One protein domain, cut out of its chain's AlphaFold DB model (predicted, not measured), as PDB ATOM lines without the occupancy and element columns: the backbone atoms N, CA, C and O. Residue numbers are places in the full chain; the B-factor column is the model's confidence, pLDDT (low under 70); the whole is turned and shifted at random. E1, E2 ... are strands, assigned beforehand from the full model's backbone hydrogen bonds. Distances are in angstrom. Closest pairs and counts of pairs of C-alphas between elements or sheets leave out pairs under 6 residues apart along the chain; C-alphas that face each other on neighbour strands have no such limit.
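AT A GLANCE: This is residues 66 to 187 and 212 to 250 of the 660 residues of the protein "Baseplate_J domain-containing protein" of Betaproteobacteria bacterium 13_1_20CM_3_63_8 (UniProt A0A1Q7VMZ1). You are looking at a long rod made of one strongly twisted sheet, partly folded back on itself, with E4, E10 and E7 in its middle. The hairpin E2 and E3 reaches to one end of the rod and the pair E8 and E9 to the other, with the hairpin E5 and E6 beside E9. The printed part has 161 residues with no named helix and ten named strands, E1 to E10 along the chain, class all strand; the antiparallel sheet has the order E3 E2 E1 E4 E10 E7 E8 E9 E6 E5. The whole is compact, with a radius of gyration of the C-alphas of 17.3 A, and spans 64 by 27 by 25 A.

IN THESE COORDINATES: Find C-alpha 73 at (4.048, -7.990, -20.818), where E1, residues 73 to 78, begins. Next come E2, residues 81 to 94, 30.1 A long, E3, residues 100 to 107, 22.6 A, and E4, residues 122 to 131, 25.8 A. E5 is residues 140 to 142, E6 residues 145 to 149 and E7 residues 162 to 167. E8, residues 170 to 185, is the longest strand by residues, 30.2 A. E9, residues 212 to 222, measures 29.1 A, and E10, residues 235 to 242, 20.9 A, ending at C-alpha 242 at (4.193, 3.270, -16.718).

HOW THE PARTS SIT: Start at E1, E2 and E3, a meander, each strand the antiparallel neighbour of the one before; with E4, the antiparallel neighbour of E1, they form a Greek key. E2 bends by 86 degrees at residue 86, and its pairing is staggered: N 76 and O 83 of E1 and E2 are 2.9 A apart, N 91 and O 103 of E2 and E3 3.0 A. Look next at N 75 and O 124 of E1 and E4, 2.8 A, N 130 and O 236 of E4 and E10, 2.8 A, and N 164 and O 237 of E7 and E10, 2.8 A. In the hairpin E7 and E8, N 165 and O 172 are 2.9 A apart. E8 bends by 98 degrees at residue 173 and is the hinge of a folded sheet, one sheet bent back into two leaves: E3 E2 E1 E4 E10 E7 face E9 E6 E5. Beyond it, N 180 and O 217 of E8 and E9 are 2.9 A apart, N 148 and O 218 of E6 and E9 2.9 A, and N 140 and O 147 of the hairpin E5 and E6 2.9 A. The closest C-alphas of E2 and E8, Ala 84 and Ala 173, are 4.9 A apart. The edge strands E3 and E5 are apart.

THE WHOLE: The C-alphas of Gly 98 and Pro 187, the two farthest apart, are 64.2 A from each other. Residues 188 to 211 are not printed, and C-alphas 187 and 212 are 8.8 A apart across this cut, in the link from E8 to E9. The links E3 to E4, E6 to E7 and E9 to E10 are long. Mean pLDDT of the printed part is 91.9, and no printed residue is under 70.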
ATOM      1  N   ALA A  66       9.194  -0.128  -8.873       87.44
ATOM      2  CA  ALA A  66       8.711  -1.097  -9.848       87.44
ATOM      3  C   ALA A  66       7.177  -1.074  -9.879       87.44
ATOM      4  O   ALA A  66       6.528  -1.361  -8.875       87.44
ATOM      5  N   ARG A  67       6.590  -0.754 -11.034       91.50
ATOM      6  CA  ARG A  67       5.131  -0.740 -11.240       91.50
ATOM      7  C   ARG A  67       4.708  -1.891 -12.151       91.50
ATOM      8  O   ARG A  67       3.979  -1.706 -13.120       91.50
ATOM      9  N   LEU A  68       5.229  -3.078 -11.855       93.12
ATOM     10  CA  LEU A  68       5.095  -4.284 -12.668       93.12
ATOM     11  C   LEU A  68       4.547  -5.445 -11.836       93.12
ATOM     12  O   LEU A  68       4.717  -5.478 -10.620       93.12
ATOM     13  N   ALA A  69       3.949  -6.425 -12.509       93.81
ATOM     14  CA  ALA A  69       3.527  -7.693 -11.924       93.81
ATOM     15  C   ALA A  69       4.109  -8.890 -12.690       93.81
ATOM     16  O   ALA A  69       4.351  -8.822 -13.898       93.81
ATOM     17  N   VAL A  70       4.299 -10.015 -11.996       95.75
ATOM     18  CA  VAL A  70       4.714 -11.278 -12.625       95.75
ATOM     19  C   VAL A  70       3.678 -11.706 -13.670       95.75
ATOM     20  O   VAL A  70       2.475 -11.648 -13.438       95.75
ATOM     21  N   GLY A  71       4.155 -12.119 -14.843       93.50
ATOM     22  CA  GLY A  71       3.346 -12.492 -16.000       93.50
ATOM     23  C   GLY A  71       2.951 -11.323 -16.905       93.50
ATOM     24  O   GLY A  71       2.489 -11.574 -18.019       93.50
ATOM     25  N   GLN A  72       3.155 -10.070 -16.489       94.81
ATOM     26  CA  GLN A  72       2.826  -8.890 -17.288       94.81
ATOM     27  C   GLN A  72       3.765  -8.754 -18.493       94.81
ATOM     28  O   GLN A  72       4.950  -9.076 -18.408       94.81
ATOM     29  N   ILE A  73       3.240  -8.285 -19.628       96.19
ATOM     30  CA  ILE A  73       4.048  -7.990 -20.818       96.19
ATOM     31  C   ILE A  73       4.482  -6.528 -20.752       96.19
ATOM     32  O   ILE A  73       3.669  -5.637 -20.498       96.19
ATOM     33  N   VAL A  74       5.767  -6.297 -20.987       96.75
ATOM     34  CA  VAL A  74       6.406  -4.986 -20.970       96.75
ATOM     35  C   VAL A  74       7.133  -4.726 -22.278       96.75
ATOM     36  O   VAL A  74       7.631  -5.646 -22.927       96.75
ATOM     37  N   VAL A  75       7.211  -3.457 -22.652       96.56
ATOM     38  CA  VAL A  75       8.034  -2.951 -23.744       96.56
ATOM     39  C   VAL A  75       9.050  -1.998 -23.152       96.56
ATOM     40  O   VAL A  75       8.683  -0.988 -22.555       96.56
ATOM     41  N   LEU A  76      10.324  -2.322 -23.333       96.31
ATOM     42  CA  LEU A  76      11.419  -1.408 -23.064       96.31
ATOM     43  C   LEU A  76      11.731  -0.671 -24.363       96.31
ATOM     44  O   LEU A  76      11.810  -1.299 -25.423       96.31
ATOM     45  N   ALA A  77      11.879   0.649 -24.307       93.44
ATOM     46  CA  ALA A  77      12.127   1.450 -25.497       93.44
ATOM     47  C   ALA A  77      13.081   2.617 -25.243       93.44
ATOM     48  O   ALA A  77      12.968   3.320 -24.236       93.44
ATOM     49  N   GLN A  78      13.967   2.848 -26.214       91.75
ATOM     50  CA  GLN A  78      14.842   4.011 -26.280       91.75
ATOM     51  C   GLN A  78      15.092   4.421 -27.731       91.75
ATOM     52  O   GLN A  78      15.592   3.642 -28.546       91.75
ATOM     53  N   GLY A  79      14.730   5.663 -28.059       86.81
ATOM     54  CA  GLY A  79      14.701   6.113 -29.448       86.81
ATOM     55  C   GLY A  79      13.801   5.206 -30.297       86.81
ATOM     56  O   GLY A  79      12.641   4.977 -29.955       86.81
ATOM     57  N   SER A  80      14.334   4.673 -31.397       82.75
ATOM     58  CA  SER A  80      13.639   3.718 -32.275       82.75
ATOM     59  C   SER A  80      13.761   2.256 -31.834       82.75
ATOM     60  O   SER A  80      13.017   1.413 -32.337       82.75
ATOM     61  N   THR A  81      14.668   1.940 -30.905       88.50
ATOM     62  CA  THR A  81      14.917   0.563 -30.463       88.50
ATOM     63  C   THR A  81      13.902   0.172 -29.404       88.50
ATOM     64  O   THR A  81      13.674   0.907 -28.440       88.50
ATOM     65  N   ARG A  82      13.274  -0.991 -29.585       92.50
ATOM     66  CA  ARG A  82      12.233  -1.510 -28.696       92.50
ATOM     67  C   ARG A  82      12.430  -3.004 -28.482       92.50
ATOM     68  O   ARG A  82      12.768  -3.718 -29.422       92.50
ATOM     69  N   ALA A  83      12.165  -3.475 -27.271       94.81
ATOM     70  CA  ALA A  83      12.172  -4.889 -26.925       94.81
ATOM     71  C   ALA A  83      10.925  -5.215 -26.102       94.81
ATOM     72  O   ALA A  83      10.651  -4.543 -25.109       94.81
ATOM     73  N   ALA A  84      10.167  -6.232 -26.514       96.06
ATOM     74  CA  ALA A  84       9.042  -6.741 -25.741       96.06
ATOM     75  C   ALA A  84       9.475  -7.975 -24.948       96.06
ATOM     76  O   ALA A  84      10.157  -8.851 -25.476       96.06
ATOM     77  N   ALA A  85       9.054  -8.050 -23.692       95.81
ATOM     78  CA  ALA A  85       9.332  -9.179 -22.823       95.81
ATOM     79  C   ALA A  85       8.187  -9.403 -21.837       95.81
ATOM     80  O   ALA A  85       7.377  -8.515 -21.579       95.81
ATOM     81  N   ARG A  86       8.125 -10.599 -21.260       96.12
ATOM     82  CA  ARG A  86       7.241 -10.923 -20.144       96.12
ATOM     83  C   ARG A  86       8.030 -10.867 -18.843       96.12
ATOM     84  O   ARG A  86       9.142 -11.386 -18.779       96.12
ATOM     85  N   VAL A  87       7.450 -10.277 -17.802       96.75
ATOM     86  CA  VAL A  87       8.018 -10.298 -16.451       96.75
ATOM     87  C   VAL A  87       7.904 -11.719 -15.911       96.75
ATOM     88  O   VAL A  87       6.812 -12.191 -15.603       96.75
ATOM     89  N   LYS A  88       9.025 -12.424 -15.830       96.88
ATOM     90  CA  LYS A  88       9.105 -13.796 -15.327       96.88
ATOM     91  C   LYS A  88       9.118 -13.832 -13.802       96.88
ATOM     92  O   LYS A  88       8.438 -14.665 -13.212       96.88
ATOM     93  N   ALA A  89       9.862 -12.924 -13.176       96.12
ATOM     94  CA  ALA A  89       9.969 -12.820 -11.726       96.12
ATOM     95  C   ALA A  89      10.214 -11.371 -11.293       96.12
ATOM     96  O   ALA A  89      10.783 -10.576 -12.041       96.12
ATOM     97  N   LEU A  90       9.791 -11.049 -10.070       95.00
ATOM     98  CA  LEU A  90      10.133  -9.816  -9.368       95.00
ATOM     99  C   LEU A  90      10.749 -10.209  -8.031       95.00
ATOM    100  O   LEU A  90      10.071 -10.801  -7.191       95.00
ATOM    101  N   THR A  91      12.027  -9.909  -7.848       94.50
ATOM    102  CA  THR A  91      12.771 -10.279  -6.640       94.50
ATOM    103  C   THR A  91      13.400  -9.050  -6.018       94.50
ATOM    104  O   THR A  91      14.080  -8.288  -6.703       94.50
ATOM    105  N   SER A  92      13.200  -8.863  -4.716       93.44
ATOM    106  CA  SER A  92      13.950  -7.867  -3.957       93.44
ATOM    107  C   SER A  92      15.346  -8.403  -3.649       93.44
ATOM    108  O   SER A  92      15.479  -9.481  -3.075       93.44
ATOM    109  N   GLU A  93      16.375  -7.651  -4.025       92.19
ATOM    110  CA  GLU A  93      17.778  -7.977  -3.778       92.19
ATOM    111  C   GLU A  93      18.496  -6.782  -3.139       92.19
ATOM    112  O   GLU A  93      18.294  -5.633  -3.534       92.19
ATOM    113  N   THR A  94      19.324  -7.045  -2.128       90.88
ATOM    114  CA  THR A  94      20.240  -6.045  -1.566       90.88
ATOM    115  C   THR A  94      21.530  -6.090  -2.370       90.88
ATOM    116  O   THR A  94      22.183  -7.134  -2.427       90.88
ATOM    117  N   ALA A  95      21.888  -4.983  -3.018       87.81
ATOM    118  CA  ALA A  95      23.117  -4.924  -3.798       87.81
ATOM    119  C   ALA A  95      24.331  -4.634  -2.898       87.81
ATOM    120  O   ALA A  95      24.217  -4.411  -1.692       87.81
ATOM    121  N   LEU A  96      25.528  -4.654  -3.488       85.69
ATOM    122  CA  LEU A  96      26.787  -4.450  -2.758       85.69
ATOM    123  C   LEU A  96      26.937  -3.038  -2.166       85.69
ATOM    124  O   LEU A  96      27.792  -2.827  -1.309       85.69
ATOM    125  N   ASP A  97      26.132  -2.080  -2.626       85.75
ATOM    126  CA  ASP A  97      26.032  -0.729  -2.067       85.75
ATOM    127  C   ASP A  97      25.187  -0.666  -0.779       85.75
ATOM    128  O   ASP A  97      25.151   0.375  -0.129       85.75
ATOM    129  N   GLY A  98      24.549  -1.775  -0.384       85.56
ATOM    130  CA  GLY A  98      23.685  -1.876   0.793       85.56
ATOM    131  C   GLY A  98      22.238  -1.438   0.552       85.56
ATOM    132  O   GLY A  98      21.393  -1.661   1.422       85.56
ATOM    133  N   ASP A  99      21.923  -0.874  -0.616       87.69
ATOM    134  CA  ASP A  99      20.564  -0.487  -0.986       87.69
ATOM    135  C   ASP A  99      19.765  -1.712  -1.460       87.69
ATOM    136  O   ASP A  99      20.298  -2.686  -1.999       87.69
ATOM    137  N   THR A 100      18.444  -1.661  -1.268       91.25
ATOM    138  CA  THR A 100      17.527  -2.705  -1.749       91.25
ATOM    139  C   THR A 100      16.873  -2.293  -3.063       91.25
ATOM    140  O   THR A 100      16.264  -1.223  -3.173       91.25
ATOM    141  N   TYR A 101      16.952  -3.187  -4.043       92.94
ATOM    142  CA  TYR A 101      16.407  -3.020  -5.383       92.94
ATOM    143  C   TYR A 101      15.378  -4.099  -5.681       92.94
ATOM    144  O   TYR A 101      15.452  -5.209  -5.160       92.94
ATOM    145  N   VAL A 102      14.427  -3.783  -6.553       94.94
ATOM    146  CA  VAL A 102      13.554  -4.784  -7.166       94.94
ATOM    147  C   VAL A 102      14.122  -5.117  -8.537       94.94
ATOM    148  O   VAL A 102      14.180  -4.250  -9.408       94.94
ATOM    149  N   HIS A 103      14.532  -6.365  -8.726       95.06
ATOM    150  CA  HIS A 103      14.959  -6.899 -10.011       95.06
ATOM    151  C   HIS A 103      13.775  -7.545 -10.730       95.06
ATOM    152  O   HIS A 103      13.133  -8.454 -10.197       95.06
ATOM    153  N   ALA A 104      13.494  -7.070 -11.943       95.38
ATOM    154  CA  ALA A 104      12.525  -7.671 -12.845       95.38
ATOM    155  C   ALA A 104      13.235  -8.581 -13.850       95.38
ATOM    156  O   ALA A 104      13.863  -8.110 -14.797       95.38
ATOM    157  N   GLU A 105      13.104  -9.893 -13.659       96.25
ATOM    158  CA  GLU A 105      13.598 -10.875 -14.621       96.25
ATOM    159  C   GLU A 105      12.659 -10.900 -15.834       96.25
ATOM    160  O   GLU A 105      11.456 -11.132 -15.696       96.25
ATOM    161  N   LEU A 106      13.201 -10.659 -17.028       96.00
ATOM    162  CA  LEU A 106      12.440 -10.543 -18.271       96.00
ATOM    163  C   LEU A 106      12.693 -11.731 -19.205       96.00
ATOM    164  O   LEU A 106      13.826 -12.185 -19.355       96.00
ATOM    165  N   GLN A 107      11.638 -12.205 -19.872       94.62
ATOM    166  CA  GLN A 107      11.705 -13.293 -20.846       94.62
ATOM    167  C   GLN A 107      11.014 -12.911 -22.176       94.62
ATOM    168  O   GLN A 107       9.804 -12.668 -22.172       94.62
ATOM    169  N   PRO A 108      11.734 -12.900 -23.317       92.62
ATOM    170  CA  PRO A 108      13.188 -13.050 -23.425       92.62
ATOM    171  C   PRO A 108      13.936 -11.841 -22.816       92.62
ATOM    172  O   PRO A 108      13.351 -10.763 -22.694       92.62
ATOM    173  N   PRO A 109      15.221 -11.989 -22.447       92.81
ATOM    174  CA  PRO A 109      16.034 -10.858 -22.008       92.81
ATOM    175  C   PRO A 109      16.162  -9.797 -23.119       92.81
ATOM    176  O   PRO A 109      16.423 -10.158 -24.270       92.81
ATOM    177  N   PRO A 110      16.017  -8.493 -22.816       91.44
ATOM    178  CA  PRO A 110      16.036  -7.415 -23.809       91.44
ATOM    179  C   PRO A 110      17.466  -7.031 -24.245       91.44
ATOM    180  O   PRO A 110      17.893  -5.889 -24.091       91.44
ATOM    181  N   THR A 111      18.225  -7.978 -24.802       89.81
ATOM    182  CA  THR A 111      19.644  -7.789 -25.175       89.81
ATOM    183  C   THR A 111      19.876  -6.735 -26.258       89.81
ATOM    184  O   THR A 111      20.960  -6.163 -26.326       89.81
ATOM    185  N   SER A 112      18.870  -6.430 -27.085       89.69
ATOM    186  CA  SER A 112      18.947  -5.368 -28.101       89.69
ATOM    187  C   SER A 112      19.085  -3.965 -27.506       89.69
ATOM    188  O   SER A 112      19.441  -3.034 -28.222       89.69
ATOM    189  N   LEU A 113      18.808  -3.815 -26.208       91.50
ATOM    190  CA  LEU A 113      18.959  -2.568 -25.470       91.50
ATOM    191  C   LEU A 113      20.229  -2.553 -24.610       91.50
ATOM    192  O   LEU A 113      20.467  -1.576 -23.921       91.50
ATOM    193  N   THR A 114      21.077  -3.582 -24.603       92.12
ATOM    194  CA  THR A 114      22.302  -3.530 -23.789       92.12
ATOM    195  C   THR A 114      23.231  -2.404 -24.268       92.12
ATOM    196  O   THR A 114      23.507  -2.273 -25.459       92.12
ATOM    197  N   GLY A 115      23.727  -1.585 -23.337       89.81
ATOM    198  CA  GLY A 115      24.625  -0.454 -23.599       89.81
ATOM    199  C   GLY A 115      23.925   0.875 -23.896       89.81
ATOM    200  O   GLY A 115      24.594   1.905 -23.981       89.81
ATOM    201  N   VAL A 116      22.595   0.889 -24.012       92.00
ATOM    202  CA  VAL A 116      21.839   2.134 -24.191       92.00
ATOM    203  C   VAL A 116      21.784   2.938 -22.881       92.00
ATOM    204  O   VAL A 116      21.760   2.335 -21.805       92.00
ATOM    205  N   PRO A 117      21.763   4.283 -22.912       91.69
ATOM    206  CA  PRO A 117      21.641   5.084 -21.697       91.69
ATOM    207  C   PRO A 117      20.358   4.784 -20.904       91.69
ATOM    208  O   PRO A 117      19.266   4.885 -21.446       91.69
ATOM    209  N   LEU A 118      20.459   4.525 -19.599       90.62
ATOM    210  CA  LEU A 118      19.285   4.412 -18.717       90.62
ATOM    211  C   LEU A 118      18.461   5.705 -18.704       90.62
ATOM    212  O   LEU A 118      17.239   5.673 -18.561       90.62
ATOM    213  N   ALA A 119      19.126   6.851 -18.882       86.50
ATOM    214  CA  ALA A 119      18.459   8.122 -19.105       86.50
ATOM    215  C   ALA A 119      17.656   8.069 -20.418       86.50
ATOM    216  O   ALA A 119      18.220   7.962 -21.507       86.50
ATOM    217  N   GLY A 120      16.330   8.155 -20.306       86.56
ATOM    218  CA  GLY A 120      15.413   8.071 -21.446       86.56
ATOM    219  C   GLY A 120      14.973   6.651 -21.818       86.56
ATOM    220  O   GLY A 120      14.193   6.504 -22.758       86.56
ATOM    221  N   LEU A 121      15.413   5.620 -21.086       93.75
ATOM    222  CA  LEU A 121      14.845   4.279 -21.202       93.75
ATOM    223  C   LEU A 121      13.426   4.282 -20.620       93.75
ATOM    224  O   LEU A 121      13.219   4.552 -19.438       93.75
ATOM    225  N   THR A 122      12.447   3.969 -21.461       94.69
ATOM    226  CA  THR A 122      11.038   3.870 -21.064       94.69
ATOM    227  C   THR A 122      10.651   2.414 -20.866       94.69
ATOM    228  O   THR A 122      11.051   1.555 -21.653       94.69
ATOM    229  N   ILE A 123       9.878   2.133 -19.815       95.56
ATOM    230  CA  ILE A 123       9.324   0.807 -19.538       95.56
ATOM    231  C   ILE A 123       7.813   0.945 -19.524       95.56
ATOM    232  O   ILE A 123       7.247   1.585 -18.642       95.56
ATOM    233  N   THR A 124       7.166   0.329 -20.502       96.00
ATOM    234  CA  THR A 124       5.719   0.408 -20.670       96.00
ATOM    235  C   THR A 124       5.119  -0.968 -20.505       96.00
ATOM    236  O   THR A 124       5.415  -1.873 -21.282       96.00
ATOM    237  N   ALA A 125       4.246  -1.137 -19.526       95.62
ATOM    238  CA  ALA A 125       3.482  -2.359 -19.375       95.62
ATOM    239  C   ALA A 125       2.184  -2.284 -20.190       95.62
ATOM    240  O   ALA A 125       1.504  -1.258 -20.186       95.62
ATOM    241  N   VAL A 126       1.827  -3.361 -20.889       95.00
ATOM    242  CA  VAL A 126       0.581  -3.451 -21.672       95.00
ATOM    243  C   VAL A 126      -0.443  -4.300 -20.923       95.00
ATOM    244  O   VAL A 126      -0.120  -5.370 -20.405       95.00
ATOM    245  N   THR A 127      -1.677  -3.806 -20.827       93.06
ATOM    246  CA  THR A 127      -2.708  -4.368 -19.930       93.06
ATOM    247  C   THR A 127      -3.943  -4.903 -20.635       93.06
ATOM    248  O   THR A 127      -4.670  -5.719 -20.072       93.06
ATOM    249  N   GLN A 128      -4.182  -4.476 -21.869       94.38
ATOM    250  CA  GLN A 128      -5.327  -4.876 -22.674       94.38
ATOM    251  C   GLN A 128      -4.899  -5.866 -23.757       94.38
ATOM    252  O   GLN A 128      -3.723  -5.952 -24.117       94.38
ATOM    253  N   GLN A 129      -5.864  -6.625 -24.272       94.94
ATOM    254  CA  GLN A 129      -5.657  -7.578 -25.359       94.94
ATOM    255  C   GLN A 129      -6.788  -7.482 -26.386       94.94
ATOM    256  O   GLN A 129      -7.946  -7.273 -26.016       94.94
ATOM    257  N   ALA A 130      -6.439  -7.674 -27.652       94.12
ATOM    258  CA  ALA A 130      -7.349  -7.836 -28.773       94.12
ATOM    259  C   ALA A 130      -6.919  -9.042 -29.609       94.12
ATOM    260  O   ALA A 130      -5.727  -9.333 -29.724       94.12
ATOM    261  N   SER A 131      -7.885  -9.736 -30.195       92.50
ATOM    262  CA  SER A 131      -7.644 -10.918 -31.022       92.50
ATOM    263  C   SER A 131      -7.861 -10.599 -32.499       92.50
ATOM    264  O   SER A 131      -8.426  -9.558 -32.841       92.50
ATOM    265  N   ALA A 132      -7.416 -11.495 -33.377       91.19
ATOM    266  CA  ALA A 132      -7.729 -11.417 -34.799       91.19
ATOM    267  C   ALA A 132      -9.248 -11.460 -35.038       91.19
ATOM    268  O   ALA A 132      -9.987 -12.141 -34.321       91.19
ATOM    269  N   ASN A 133      -9.716 -10.739 -36.056       91.50
ATOM    270  CA  ASN A 133     -11.110 -10.806 -36.468       91.50
ATOM    271  C   ASN A 133     -11.443 -12.191 -37.058       91.50
ATOM    272  O   ASN A 133     -10.747 -12.630 -37.971       91.50
ATOM    273  N   PRO A 134     -12.515 -12.871 -36.611       88.62
ATOM    274  CA  PRO A 134     -12.849 -14.209 -37.105       88.62
ATOM    275  C   PRO A 134     -13.393 -14.231 -38.544       88.62
ATOM    276  O   PRO A 134     -13.520 -15.307 -39.124       88.62
ATOM    277  N   PHE A 135     -13.742 -13.074 -39.114       88.06
ATOM    278  CA  PHE A 135     -14.349 -12.947 -40.441       88.06
ATOM    279  C   PHE A 135     -13.436 -12.256 -41.468       88.06
ATOM    280  O   PHE A 135     -13.782 -12.210 -42.646       88.06
ATOM    281  N   ASP A 136     -12.284 -11.718 -41.047       85.25
ATOM    282  CA  ASP A 136     -11.340 -11.008 -41.917       85.25
ATOM    283  C   ASP A 136      -9.947 -11.647 -41.864       85.25
ATOM    284  O   ASP A 136      -9.217 -11.488 -40.889       85.25
ATOM    285  N   SER A 137      -9.556 -12.320 -42.949       79.88
ATOM    286  CA  SER A 137      -8.224 -12.908 -43.129       79.88
ATOM    287  C   SER A 137      -7.265 -12.005 -43.926       79.88
ATOM    288  O   SER A 137      -6.279 -12.488 -44.473       79.88
ATOM    289  N   SER A 138      -7.546 -10.699 -44.047       78.00
ATOM    290  CA  SER A 138      -6.746  -9.748 -44.847       78.00
ATOM    291  C   SER A 138      -5.501  -9.186 -44.144       78.00
ATOM    292  O   SER A 138      -4.934  -8.182 -44.589       78.00
ATOM    293  N   ALA A 139      -5.052  -9.815 -43.055       83.50
ATOM    294  CA  ALA A 139      -3.832  -9.409 -42.371       83.50
ATOM    295  C   ALA A 139      -2.629  -9.448 -43.334       83.50
ATOM    296  O   ALA A 139      -2.402 -10.428 -44.036       83.50
ATOM    297  N   SER A 140      -1.852  -8.367 -43.383       87.56
ATOM    298  CA  SER A 140      -0.741  -8.211 -44.329       87.56
ATOM    299  C   SER A 140       0.529  -7.732 -43.637       87.56
ATOM    300  O   SER A 140       0.480  -7.096 -42.584       87.56
ATOM    301  N   LEU A 141       1.679  -8.062 -44.227       89.25
ATOM    302  CA  LEU A 141       3.003  -7.646 -43.774       89.25
ATOM    303  C   LEU A 141       3.816  -7.160 -44.978       89.25
ATOM    304  O   LEU A 141       3.963  -7.884 -45.960       89.25
ATOM    305  N   SER A 142       4.363  -5.950 -44.886       89.69
ATOM    306  CA  SER A 142       5.270  -5.367 -45.876       89.69
ATOM    307  C   SER A 142       6.467  -4.751 -45.156       89.69
ATOM    308  O   SER A 142       6.360  -3.687 -44.543       89.69
ATOM    309  N   GLY A 143       7.616  -5.430 -45.207       88.19
ATOM    310  CA  GLY A 143       8.768  -5.088 -44.373       88.19
ATOM    311  C   GLY A 143       8.408  -5.209 -42.890       88.19
ATOM    312  O   GLY A 143       7.962  -6.265 -42.449       88.19
ATOM    313  N   ASN A 144       8.543  -4.110 -42.145       89.69
ATOM    314  CA  ASN A 144       8.158  -4.040 -40.731       89.69
ATOM    315  C   ASN A 144       6.739  -3.493 -40.515       89.69
ATOM    316  O   ASN A 144       6.304  -3.372 -39.373       89.69
ATOM    317  N   SER A 145       6.020  -3.140 -41.580       92.81
ATOM    318  CA  SER A 145       4.664  -2.604 -41.476       92.81
ATOM    319  C   SER A 145       3.648  -3.731 -41.589       92.81
ATOM    320  O   SER A 145       3.606  -4.425 -42.605       92.81
ATOM    321  N   ALA A 146       2.811  -3.898 -40.570       93.12
ATOM    322  CA  ALA A 146       1.720  -4.862 -40.572       93.12
ATOM    323  C   ALA A 146       0.365  -4.156 -40.580       93.12
ATOM    324  O   ALA A 146       0.197  -3.152 -39.897       93.12
ATOM    325  N   SER A 147      -0.611  -4.682 -41.316       93.62
ATOM    326  CA  SER A 147      -2.004  -4.225 -41.262       93.62
ATOM    327  C   SER A 147      -2.882  -5.389 -40.833       93.62
ATOM    328  O   SER A 147      -2.834  -6.443 -41.459       93.62
ATOM    329  N   ILE A 148      -3.638  -5.218 -39.750       93.12
ATOM    330  CA  ILE A 148      -4.455  -6.268 -39.128       93.12
ATOM    331  C   ILE A 148      -5.843  -5.738 -38.774       93.12
ATOM    332  O   ILE A 148      -6.000  -4.558 -38.461       93.12
ATOM    333  N   THR A 149      -6.846  -6.615 -38.770       93.75
ATOM    334  CA  THR A 149      -8.203  -6.299 -38.305       93.75
ATOM    335  C   THR A 149      -8.487  -7.052 -37.007       93.75
ATOM    336  O   THR A 149      -8.229  -8.251 -36.906       93.75
ATOM    337  N   LEU A 150      -8.996  -6.340 -36.003       94.19
ATOM    338  CA  LEU A 150      -9.258  -6.862 -34.663       94.19
ATOM    339  C   LEU A 150     -10.684  -7.415 -34.526       94.19
ATOM    340  O   LEU A 150     -11.571  -7.115 -35.325       94.19
ATOM    341  N   ASP A 151     -10.922  -8.202 -33.482       93.31
ATOM    342  CA  ASP A 151     -12.191  -8.883 -33.183       93.31
ATOM    343  C   ASP A 151     -13.401  -7.952 -32.982       93.31
ATOM    344  O   ASP A 151     -14.543  -8.373 -33.165       93.31
ATOM    345  N   ARG A 152     -13.168  -6.682 -32.633       94.31
ATOM    346  CA  ARG A 152     -14.201  -5.663 -32.385       94.31
ATOM    347  C   ARG A 152     -13.637  -4.252 -32.540       94.31
ATOM    348  O   ARG A 152     -12.490  -4.061 -32.944       94.31
ATOM    349  N   VAL A 153     -14.456  -3.252 -32.222       96.06
ATOM    350  CA  VAL A 153     -14.035  -1.849 -32.167       96.06
ATOM    351  C   VAL A 153     -13.306  -1.568 -30.848       96.06
ATOM    352  O   VAL A 153     -13.844  -1.828 -29.773       96.06
ATOM    353  N   TYR A 154     -12.109  -0.993 -30.943       96.12
ATOM    354  CA  TYR A 154     -11.266  -0.538 -29.834       96.12
ATOM    355  C   TYR A 154     -10.995   0.972 -29.963       96.12
ATOM    356  O   TYR A 154      -9.963   1.359 -30.514       96.12
ATOM    357  N   PRO A 155     -11.907   1.850 -29.492       92.94
ATOM    358  CA  PRO A 155     -11.766   3.305 -29.623       92.94
ATOM    359  C   PRO A 155     -10.567   3.888 -28.871       92.94
ATOM    360  O   PRO A 155     -10.127   4.987 -29.171       92.94
ATOM    361  N   GLN A 156     -10.064   3.170 -27.869       92.81
ATOM    362  CA  GLN A 156      -8.938   3.586 -27.041       92.81
ATOM    363  C   GLN A 156      -7.572   3.427 -27.723       92.81
ATOM    364  O   GLN A 156      -6.577   3.871 -27.157       92.81
ATOM    365  N   LEU A 157      -7.510   2.768 -28.883       94.19
ATOM    366  CA  LEU A 157      -6.271   2.553 -29.623       94.19
ATOM    367  C   LEU A 157      -6.057   3.704 -30.613       94.19
ATOM    368  O   LEU A 157      -6.918   3.961 -31.454       94.19
ATOM    369  N   HIS A 158      -4.902   4.357 -30.540       94.69
ATOM    370  CA  HIS A 158      -4.565   5.535 -31.334       94.69
ATOM    371  C   HIS A 158      -3.198   5.399 -32.005       94.69
ATOM    372  O   HIS A 158      -2.334   4.633 -31.577       94.69
ATOM    373  N   ALA A 159      -2.976   6.184 -33.061       94.50
ATOM    374  CA  ALA A 159      -1.649   6.330 -33.653       94.50
ATOM    375  C   ALA A 159      -0.643   6.857 -32.610       94.50
ATOM    376  O   ALA A 159      -0.919   7.821 -31.903       94.50
ATOM    377  N   GLY A 160       0.529   6.228 -32.538       92.06
ATOM    378  CA  GLY A 160       1.577   6.490 -31.552       92.06
ATOM    379  C   GLY A 160       1.580   5.531 -30.358       92.06
ATOM    380  O   GLY A 160       2.601   5.438 -29.675       92.06
ATOM    381  N   ASP A 161       0.497   4.781 -30.133       94.12
ATOM    382  CA  ASP A 161       0.401   3.865 -28.996       94.12
ATOM    383  C   ASP A 161       1.429   2.731 -29.071       94.12
ATOM    384  O   ASP A 161       1.765   2.211 -30.140       94.12
ATOM    385  N   ILE A 162       1.902   2.311 -27.895       94.38
ATOM    386  CA  ILE A 162       2.767   1.141 -27.755       94.38
ATOM    387  C   ILE A 162       1.913  -0.118 -27.708       94.38
ATOM    388  O   ILE A 162       0.983  -0.225 -26.905       94.38
ATOM    389  N   ALA A 163       2.276  -1.087 -28.540       95.12
ATOM    390  CA  ALA A 163       1.626  -2.381 -28.604       95.12
ATOM    391  C   ALA A 163       2.650  -3.522 -28.649       95.12
ATOM    392  O   ALA A 163       3.841  -3.318 -28.892       95.12
ATOM    393  N   VAL A 164       2.182  -4.745 -28.418       96.69
ATOM    394  CA  VAL A 164       2.962  -5.970 -28.610       96.69
ATOM    395  C   VAL A 164       2.123  -6.961 -29.392       96.69
ATOM    396  O   VAL A 164       0.996  -7.258 -29.003       96.69
ATOM    397  N   VAL A 165       2.674  -7.490 -30.478       94.94
ATOM    398  CA  VAL A 165       2.096  -8.639 -31.172       94.94
ATOM    399  C   VAL A 165       2.636  -9.898 -30.505       94.94
ATOM    400  O   VAL A 165       3.842 -10.141 -30.502       94.94
ATOM    401  N   GLU A 166       1.744 -10.673 -29.901       93.88
ATOM    402  CA  GLU A 166       2.038 -11.975 -29.310       93.88
ATOM    403  C   GLU A 166       1.584 -13.075 -30.279       93.88
ATOM    404  O   GLU A 166       0.394 -13.199 -30.572       93.88
ATOM    405  N   SER A 167       2.527 -13.867 -30.794       90.44
ATOM    406  CA  SER A 167       2.249 -14.989 -31.702       90.44
ATOM    407  C   SER A 167       3.270 -16.104 -31.490       90.44
ATOM    408  O   SER A 167       4.452 -15.825 -31.313       90.44
ATOM    409  N   ALA A 168       2.825 -17.365 -31.457       84.25
ATOM    410  CA  ALA A 168       3.679 -18.539 -31.220       84.25
ATOM    411  C   ALA A 168       4.650 -18.386 -30.020       84.25
ATOM    412  O   ALA A 168       5.814 -18.771 -30.095       84.25
ATOM    413  N   ALA A 169       4.173 -17.791 -28.916       80.94
ATOM    414  CA  ALA A 169       4.952 -17.435 -27.718       80.94
ATOM    415  C   ALA A 169       6.096 -16.413 -27.928       80.94
ATOM    416  O   ALA A 169       6.844 -16.129 -26.992       80.94
ATOM    417  N   GLN A 170       6.213 -15.816 -29.116       90.69
ATOM    418  CA  GLN A 170       7.081 -14.673 -29.381       90.69
ATOM    419  C   GLN A 170       6.352 -13.363 -29.077       90.69
ATOM    420  O   GLN A 170       5.162 -13.214 -29.355       90.69
ATOM    421  N   LEU A 171       7.090 -12.405 -28.516       95.00
ATOM    422  CA  LEU A 171       6.614 -11.061 -28.208       95.00
ATOM    423  C   LEU A 171       7.334 -10.065 -29.110       95.00
ATOM    424  O   LEU A 171       8.556  -9.942 -29.055       95.00
ATOM    425  N   ILE A 172       6.577  -9.346 -29.932       94.25
ATOM    426  CA  ILE A 172       7.125  -8.409 -30.910       94.25
ATOM    427  C   ILE A 172       6.628  -7.017 -30.557       94.25
ATOM    428  O   ILE A 172       5.439  -6.725 -30.683       94.25
ATOM    429  N   ALA A 173       7.536  -6.156 -30.097       95.69
ATOM    430  CA  ALA A 173       7.207  -4.764 -29.817       95.69
ATOM    431  C   ALA A 173       6.739  -4.062 -31.099       95.69
ATOM    432  O   ALA A 173       7.315  -4.257 -32.170       95.69
ATOM    433  N   ALA A 174       5.714  -3.228 -30.978       94.19
ATOM    434  CA  ALA A 174       5.117  -2.506 -32.085       94.19
ATOM    435  C   ALA A 174       4.719  -1.085 -31.671       94.19
ATOM    436  O   ALA A 174       4.419  -0.816 -30.505       94.19
ATOM    437  N   THR A 175       4.674  -0.189 -32.649       94.94
ATOM    438  CA  THR A 175       4.032   1.123 -32.520       94.94
ATOM    439  C   THR A 175       2.822   1.158 -33.435       94.94
ATOM    440  O   THR A 175       2.917   0.759 -34.598       94.94
ATOM    441  N   VAL A 176       1.694   1.660 -32.948       95.62
ATOM    442  CA  VAL A 176       0.507   1.875 -33.775       95.62
ATOM    443  C   VAL A 176       0.771   3.029 -34.740       95.62
ATOM    444  O   VAL A 176       0.988   4.160 -34.326       95.62
ATOM    445  N   ALA A 177       0.774   2.751 -36.040       95.75
ATOM    446  CA  ALA A 177       0.962   3.754 -37.084       95.75
ATOM    447  C   ALA A 177      -0.355   4.464 -37.428       95.75
ATOM    448  O   ALA A 177      -0.375   5.677 -37.622       95.75
ATOM    449  N   SER A 178      -1.461   3.720 -37.497       96.25
ATOM    450  CA  SER A 178      -2.797   4.268 -37.744       96.25
ATOM    451  C   SER A 178      -3.893   3.297 -37.313       96.25
ATOM    452  O   SER A 178      -3.676   2.087 -37.222       96.25
ATOM    453  N   THR A 179      -5.086   3.835 -37.070       96.25
ATOM    454  CA  THR A 179      -6.281   3.096 -36.643       96.25
ATOM    455  C   THR A 179      -7.487   3.570 -37.449       96.25
ATOM    456  O   THR A 179      -7.667   4.771 -37.648       96.25
ATOM    457  N   ALA A 180      -8.329   2.645 -37.902       95.38
ATOM    458  CA  ALA A 180      -9.566   2.937 -38.620       95.38
ATOM    459  C   ALA A 180     -10.676   1.967 -38.198       95.38
ATOM    460  O   ALA A 180     -10.401   0.819 -37.862       95.38
ATOM    461  N   VAL A 181     -11.935   2.405 -38.242       95.12
ATOM    462  CA  VAL A 181     -13.090   1.507 -38.091       95.12
ATOM    463  C   VAL A 181     -13.542   1.072 -39.481       95.12
ATOM    464  O   VAL A 181     -13.817   1.914 -40.333       95.12
ATOM    465  N   VAL A 182     -13.600  -0.238 -39.716       93.69
ATOM    466  CA  VAL A 182     -14.006  -0.848 -40.989       93.69
ATOM    467  C   VAL A 182     -15.209  -1.762 -40.779       93.69
ATOM    468  O   VAL A 182     -15.372  -2.343 -39.708       93.69
ATOM    469  N   MET A 183     -16.053  -1.900 -41.800       92.88
ATOM    470  CA  MET A 183     -17.162  -2.856 -41.796       92.88
ATOM    471  C   MET A 183     -16.679  -4.182 -42.380       92.88
ATOM    472  O   MET A 183     -16.314  -4.238 -43.553       92.88
ATOM    473  N   VAL A 184     -16.669  -5.239 -41.567       90.00
ATOM    474  CA  VAL A 184     -16.237  -6.583 -41.971       90.00
ATOM    475  C   VAL A 184     -17.465  -7.424 -42.332       90.00
ATOM    476  O   VAL A 184     -18.323  -7.614 -41.464       90.00
ATOM    477  N   PRO A 185     -17.587  -7.926 -43.576       88.75
ATOM    478  CA  PRO A 185     -18.677  -8.817 -43.968       88.75
ATOM    479  C   PRO A 185     -18.640 -10.130 -43.179       88.75
ATOM    480  O   PRO A 185     -17.592 -10.758 -43.064       88.75
ATOM    481  N   VAL A 186     -19.788 -10.567 -42.669       85.00
ATOM    482  CA  VAL A 186     -19.951 -11.859 -41.999       85.00
ATOM    483  C   VAL A 186     -20.446 -12.870 -43.034       85.00
ATOM    484  O   VAL A 186     -21.565 -12.712 -43.530       85.00
ATOM    485  N   PRO A 187     -19.657 -13.907 -43.372       78.19
ATOM    486  CA  PRO A 187     -20.065 -14.897 -44.356       78.19
ATOM    487  C   PRO A 187     -21.276 -15.680 -43.841       78.19
ATOM    488  O   PRO A 187     -21.181 -16.455 -42.889       78.19
ATOM    489  N   ALA A 212     -22.709  -7.041 -42.026       88.00
ATOM    490  CA  ALA A 212     -21.347  -6.622 -41.709       88.00
ATOM    491  C   ALA A 212     -21.269  -6.080 -40.281       88.00
ATOM    492  O   ALA A 212     -22.190  -5.406 -39.814       88.00
ATOM    493  N   VAL A 213     -20.160  -6.353 -39.597       92.00
ATOM    494  CA  VAL A 213     -19.897  -5.897 -38.225       92.00
ATOM    495  C   VAL A 213     -18.744  -4.888 -38.208       92.00
ATOM    496  O   VAL A 213     -17.763  -5.081 -38.930       92.00
ATOM    497  N   PRO A 214     -18.829  -3.797 -37.425       94.94
ATOM    498  CA  PRO A 214     -17.729  -2.850 -37.306       94.94
ATOM    499  C   PRO A 214     -16.569  -3.459 -36.506       94.94
ATOM    500  O   PRO A 214     -16.770  -4.055 -35.448       94.94
ATOM    501  N   ALA A 215     -15.346  -3.261 -36.990       93.75
ATOM    502  CA  ALA A 215     -14.113  -3.716 -36.357       93.75
ATOM    503  C   ALA A 215     -12.999  -2.672 -36.503       93.75
ATOM    504  O   ALA A 215     -13.010  -1.866 -37.435       93.75
ATOM    505  N   THR A 216     -12.018  -2.680 -35.599       95.38
ATOM    506  CA  THR A 216     -10.844  -1.808 -35.725       95.38
ATOM    507  C   THR A 216      -9.797  -2.452 -36.630       95.38
ATOM    508  O   THR A 216      -9.296  -3.534 -36.331       95.38
ATOM    509  N   ARG A 217      -9.415  -1.762 -37.706       94.56
ATOM    510  CA  ARG A 217      -8.224  -2.054 -38.506       94.56
ATOM    511  C   ARG A 217      -7.061  -1.192 -38.032       94.56
ATOM    512  O   ARG A 217      -7.205   0.019 -37.872       94.56
ATOM    513  N   VAL A 218      -5.914  -1.818 -37.812       95.50
ATOM    514  CA  VAL A 218      -4.718  -1.195 -37.244       95.50
ATOM    515  C   VAL A 218      -3.547  -1.422 -38.180       95.50
ATOM    516  O   VAL A 218      -3.309  -2.546 -38.614       95.50
ATOM    517  N   SER A 219      -2.796  -0.359 -38.451       95.81
ATOM    518  CA  SER A 219      -1.468  -0.467 -39.050       95.81
ATOM    519  C   SER A 219      -0.420  -0.347 -37.949       95.81
ATOM    520  O   SER A 219      -0.492   0.565 -37.128       95.81
ATOM    521  N   LEU A 220       0.547  -1.258 -37.918       95.19
ATOM    522  CA  LEU A 220       1.598  -1.364 -36.911       95.19
ATOM    523  C   LEU A 220       2.971  -1.257 -37.568       95.19
ATOM    524  O   LEU A 220       3.190  -1.841 -38.626       95.19
ATOM    525  N   THR A 221       3.912  -0.607 -36.892       95.00
ATOM    526  CA  THR A 221       5.344  -0.697 -37.196       95.00
ATOM    527  C   THR A 221       5.992  -1.643 -36.191       95.00
ATOM    528  O   THR A 221       6.064  -1.323 -35.003       95.00
ATOM    529  N   LEU A 222       6.444  -2.806 -36.652       93.50
ATOM    530  CA  LEU A 222       7.027  -3.873 -35.840       93.50
ATOM    531  C   LEU A 222       8.533  -3.663 -35.623       93.50
ATOM    532  O   LEU A 222       9.260  -3.257 -36.530       93.50
ATOM    533  N   ALA A 223       9.014  -3.976 -34.421       92.06
ATOM    534  CA  ALA A 223      10.436  -3.910 -34.074       92.06
ATOM    535  C   ALA A 223      11.252  -5.088 -34.638       92.06
ATOM    536  O   ALA A 223      12.469  -4.989 -34.766       92.06
ATOM    537  N   ALA A 224      10.590  -6.197 -34.973       90.12
ATOM    538  CA  ALA A 224      11.196  -7.384 -35.561       90.12
ATOM    539  C   ALA A 224      10.203  -8.079 -36.503       90.12
ATOM    540  O   ALA A 224       8.991  -7.880 -36.394       90.12
ATOM    541  N   ALA A 225      10.722  -8.905 -37.413       88.19
ATOM    542  CA  ALA A 225       9.890  -9.703 -38.301       88.19
ATOM    543  C   ALA A 225       9.124 -10.777 -37.500       88.19
ATOM    544  O   ALA A 225       9.745 -11.506 -36.721       88.19
ATOM    545  N   PRO A 226       7.797 -10.889 -37.672       88.81
ATOM    546  CA  PRO A 226       7.004 -11.930 -37.033       88.81
ATOM    547  C   PRO A 226       7.234 -13.310 -37.669       88.81
ATOM    548  O   PRO A 226       7.692 -13.392 -38.812       88.81
ATOM    549  N   PRO A 227       6.914 -14.406 -36.954       88.50
ATOM    550  CA  PRO A 227       7.064 -15.755 -37.486       88.50
ATOM    551  C   PRO A 227       6.124 -15.991 -38.678       88.50
ATOM    552  O   PRO A 227       5.099 -15.325 -38.837       88.50
ATOM    553  N   ALA A 228       6.459 -16.959 -39.533       85.69
ATOM    554  CA  ALA A 228       5.596 -17.328 -40.653       85.69
ATOM    555  C   ALA A 228       4.208 -17.776 -40.152       85.69
ATOM    556  O   ALA A 228       4.113 -18.511 -39.173       85.69
ATOM    557  N   GLY A 229       3.139 -17.324 -40.816       83.94
ATOM    558  CA  GLY A 229       1.756 -17.658 -40.439       83.94
ATOM    559  C   GLY A 229       1.209 -16.921 -39.209       83.94
ATOM    560  O   GLY A 229       0.113 -17.230 -38.757       83.94
ATOM    561  N   TRP A 230       1.919 -15.922 -38.663       86.38
ATOM    562  CA  TRP A 230       1.453 -15.162 -37.486       86.38
ATOM    563  C   TRP A 230       0.087 -14.476 -37.678       86.38
ATOM    564  O   TRP A 230      -0.621 -14.214 -36.707       86.38
ATOM    565  N   GLN A 231      -0.261 -14.172 -38.930       79.62
ATOM    566  CA  GLN A 231      -1.472 -13.466 -39.355       79.62
ATOM    567  C   GLN A 231      -2.757 -14.209 -38.968       79.62
ATOM    568  O   GLN A 231      -3.756 -13.563 -38.659       79.62
ATOM    569  N   ASP A 232      -2.703 -15.542 -38.931       75.44
ATOM    570  CA  ASP A 232      -3.855 -16.396 -38.631       75.44
ATOM    571  C   ASP A 232      -4.113 -16.497 -37.118       75.44
ATOM    572  O   ASP A 232      -5.244 -16.699 -36.671       75.44
ATOM    573  N   HIS A 233      -3.061 -16.332 -36.305       83.44
ATOM    574  CA  HIS A 233      -3.092 -16.541 -34.860       83.44
ATOM    575  C   HIS A 233      -2.176 -15.549 -34.125       83.44
ATOM    576  O   HIS A 233      -0.995 -15.818 -33.869       83.44
ATOM    577  N   PHE A 234      -2.745 -14.408 -33.724       90.81
ATOM    578  CA  PHE A 234      -2.066 -13.415 -32.890       90.81
ATOM    579  C   PHE A 234      -2.968 -12.854 -31.782       90.81
ATOM    580  O   PHE A 234      -4.199 -12.882 -31.861       90.81
ATOM    581  N   GLN A 235      -2.327 -12.297 -30.756       93.19
ATOM    582  CA  GLN A 235      -2.939 -11.406 -29.774       93.19
ATOM    583  C   GLN A 235      -2.227 -10.056 -29.827       93.19
ATOM    584  O   GLN A 235      -1.008  -9.981 -29.674       93.19
ATOM    585  N   LEU A 236      -2.978  -8.977 -30.037       95.00
ATOM    586  CA  LEU A 236      -2.462  -7.621 -29.921       95.00
ATOM    587  C   LEU A 236      -2.608  -7.164 -28.471       95.00
ATOM    588  O   LEU A 236      -3.719  -7.007 -27.970       95.00
ATOM    589  N   ARG A 237      -1.489  -6.929 -27.793       96.06
ATOM    590  CA  ARG A 237      -1.443  -6.352 -26.448       96.06
ATOM    591  C   ARG A 237      -1.256  -4.845 -26.540       96.06
ATOM    592  O   ARG A 237      -0.379  -4.393 -27.268       96.06
ATOM    593  N   PHE A 238      -2.043  -4.071 -25.802       94.94
ATOM    594  CA  PHE A 238      -1.996  -2.601 -25.815       94.94
ATOM    595  C   PHE A 238      -2.476  -2.033 -24.468       94.94
ATOM    596  O   PHE A 238      -2.643  -2.777 -23.503       94.94
ATOM    597  N   GLY A 239      -2.680  -0.718 -24.364       93.69
ATOM    598  CA  GLY A 239      -3.094  -0.069 -23.114       93.69
ATOM    599  C   GLY A 239      -1.901   0.144 -22.186       93.69
ATOM    600  O   GLY A 239      -1.695  -0.618 -21.237       93.69
ATOM    601  N   ALA A 240      -1.109   1.160 -22.526       93.31
ATOM    602  CA  ALA A 240       0.156   1.500 -21.893       93.31
ATOM    603  C   ALA A 240      -0.023   1.988 -20.446       93.31
ATOM    604  O   ALA A 240      -0.764   2.933 -20.182       93.31
ATOM    605  N   LEU A 241       0.720   1.377 -19.528       94.44
ATOM    606  CA  LEU A 241       0.954   1.861 -18.173       94.44
ATOM    607  C   LEU A 241       2.454   2.040 -17.944       94.44
ATOM    608  O   LEU A 241       3.264   1.266 -18.451       94.44
ATOM    609  N   ASP A 242       2.816   3.048 -17.156       93.69
ATOM    610  CA  ASP A 242       4.193   3.270 -16.718       93.69
ATOM    611  C   ASP A 242       4.668   2.103 -15.836       93.69
ATOM    612  O   ASP A 242       4.105   1.857 -14.767       93.69
ATOM    613  N   GLY A 243       5.697   1.388 -16.292       92.62
ATOM    614  CA  GLY A 243       6.326   0.280 -15.572       92.62
ATOM    615  C   GLY A 243       7.330   0.726 -14.507       92.62
ATOM    616  O   GLY A 243       7.820  -0.111 -13.744       92.62
ATOM    617  N   GLY A 244       7.607   2.029 -14.416       92.56
ATOM    618  CA  GLY A 244       8.522   2.633 -13.458       92.56
ATOM    619  C   GLY A 244       9.844   3.071 -14.087       92.56
ATOM    620  O   GLY A 244      10.117   2.861 -15.266       92.56
ATOM    621  N   THR A 245      10.700   3.680 -13.267       91.19
ATOM    622  CA  THR A 245      12.009   4.188 -13.698       91.19
ATOM    623  C   THR A 245      13.111   3.193 -13.356       91.19
ATOM    624  O   THR A 245      13.340   2.915 -12.175       91.19
ATOM    625  N   SER A 246      13.813   2.694 -14.377       91.31
ATOM    626  CA  SER A 246      14.986   1.842 -14.166       91.31
ATOM    627  C   SER A 246      16.108   2.610 -13.480       91.31
ATOM    628  O   SER A 246      16.282   3.816 -13.659       91.31
ATOM    629  N   THR A 247      16.923   1.882 -12.736       91.56
ATOM    630  CA  THR A 247      18.168   2.366 -12.154       91.56
ATOM    631  C   THR A 247      19.271   1.325 -12.332       91.56
ATOM    632  O   THR A 247      19.027   0.236 -12.844       91.56
ATOM    633  N   ALA A 248      20.476   1.670 -11.900       90.81
ATOM    634  CA  ALA A 248      21.575   0.740 -11.691       90.81
ATOM    635  C   ALA A 248      22.005   0.830 -10.224       90.81
ATOM    636  O   ALA A 248      21.860   1.889  -9.603       90.81
ATOM    637  N   SER A 249      22.559  -0.252  -9.679       89.81
ATOM    638  CA  SER A 249      23.198  -0.212  -8.362       89.81
ATOM    639  C   SER A 249      24.320   0.829  -8.341       89.81
ATOM    640  O   SER A 249      24.983   1.074  -9.357       89.81
ATOM    641  N   ALA A 250      24.539   1.455  -7.190       91.06
ATOM    642  CA  ALA A 250      25.641   2.385  -7.026       91.06
ATOM    643  C   ALA A 250      26.983   1.645  -7.047       91.06
ATOM    644  O   ALA A 250      27.102   0.481  -6.655       91.06
TER     645      ALA A 250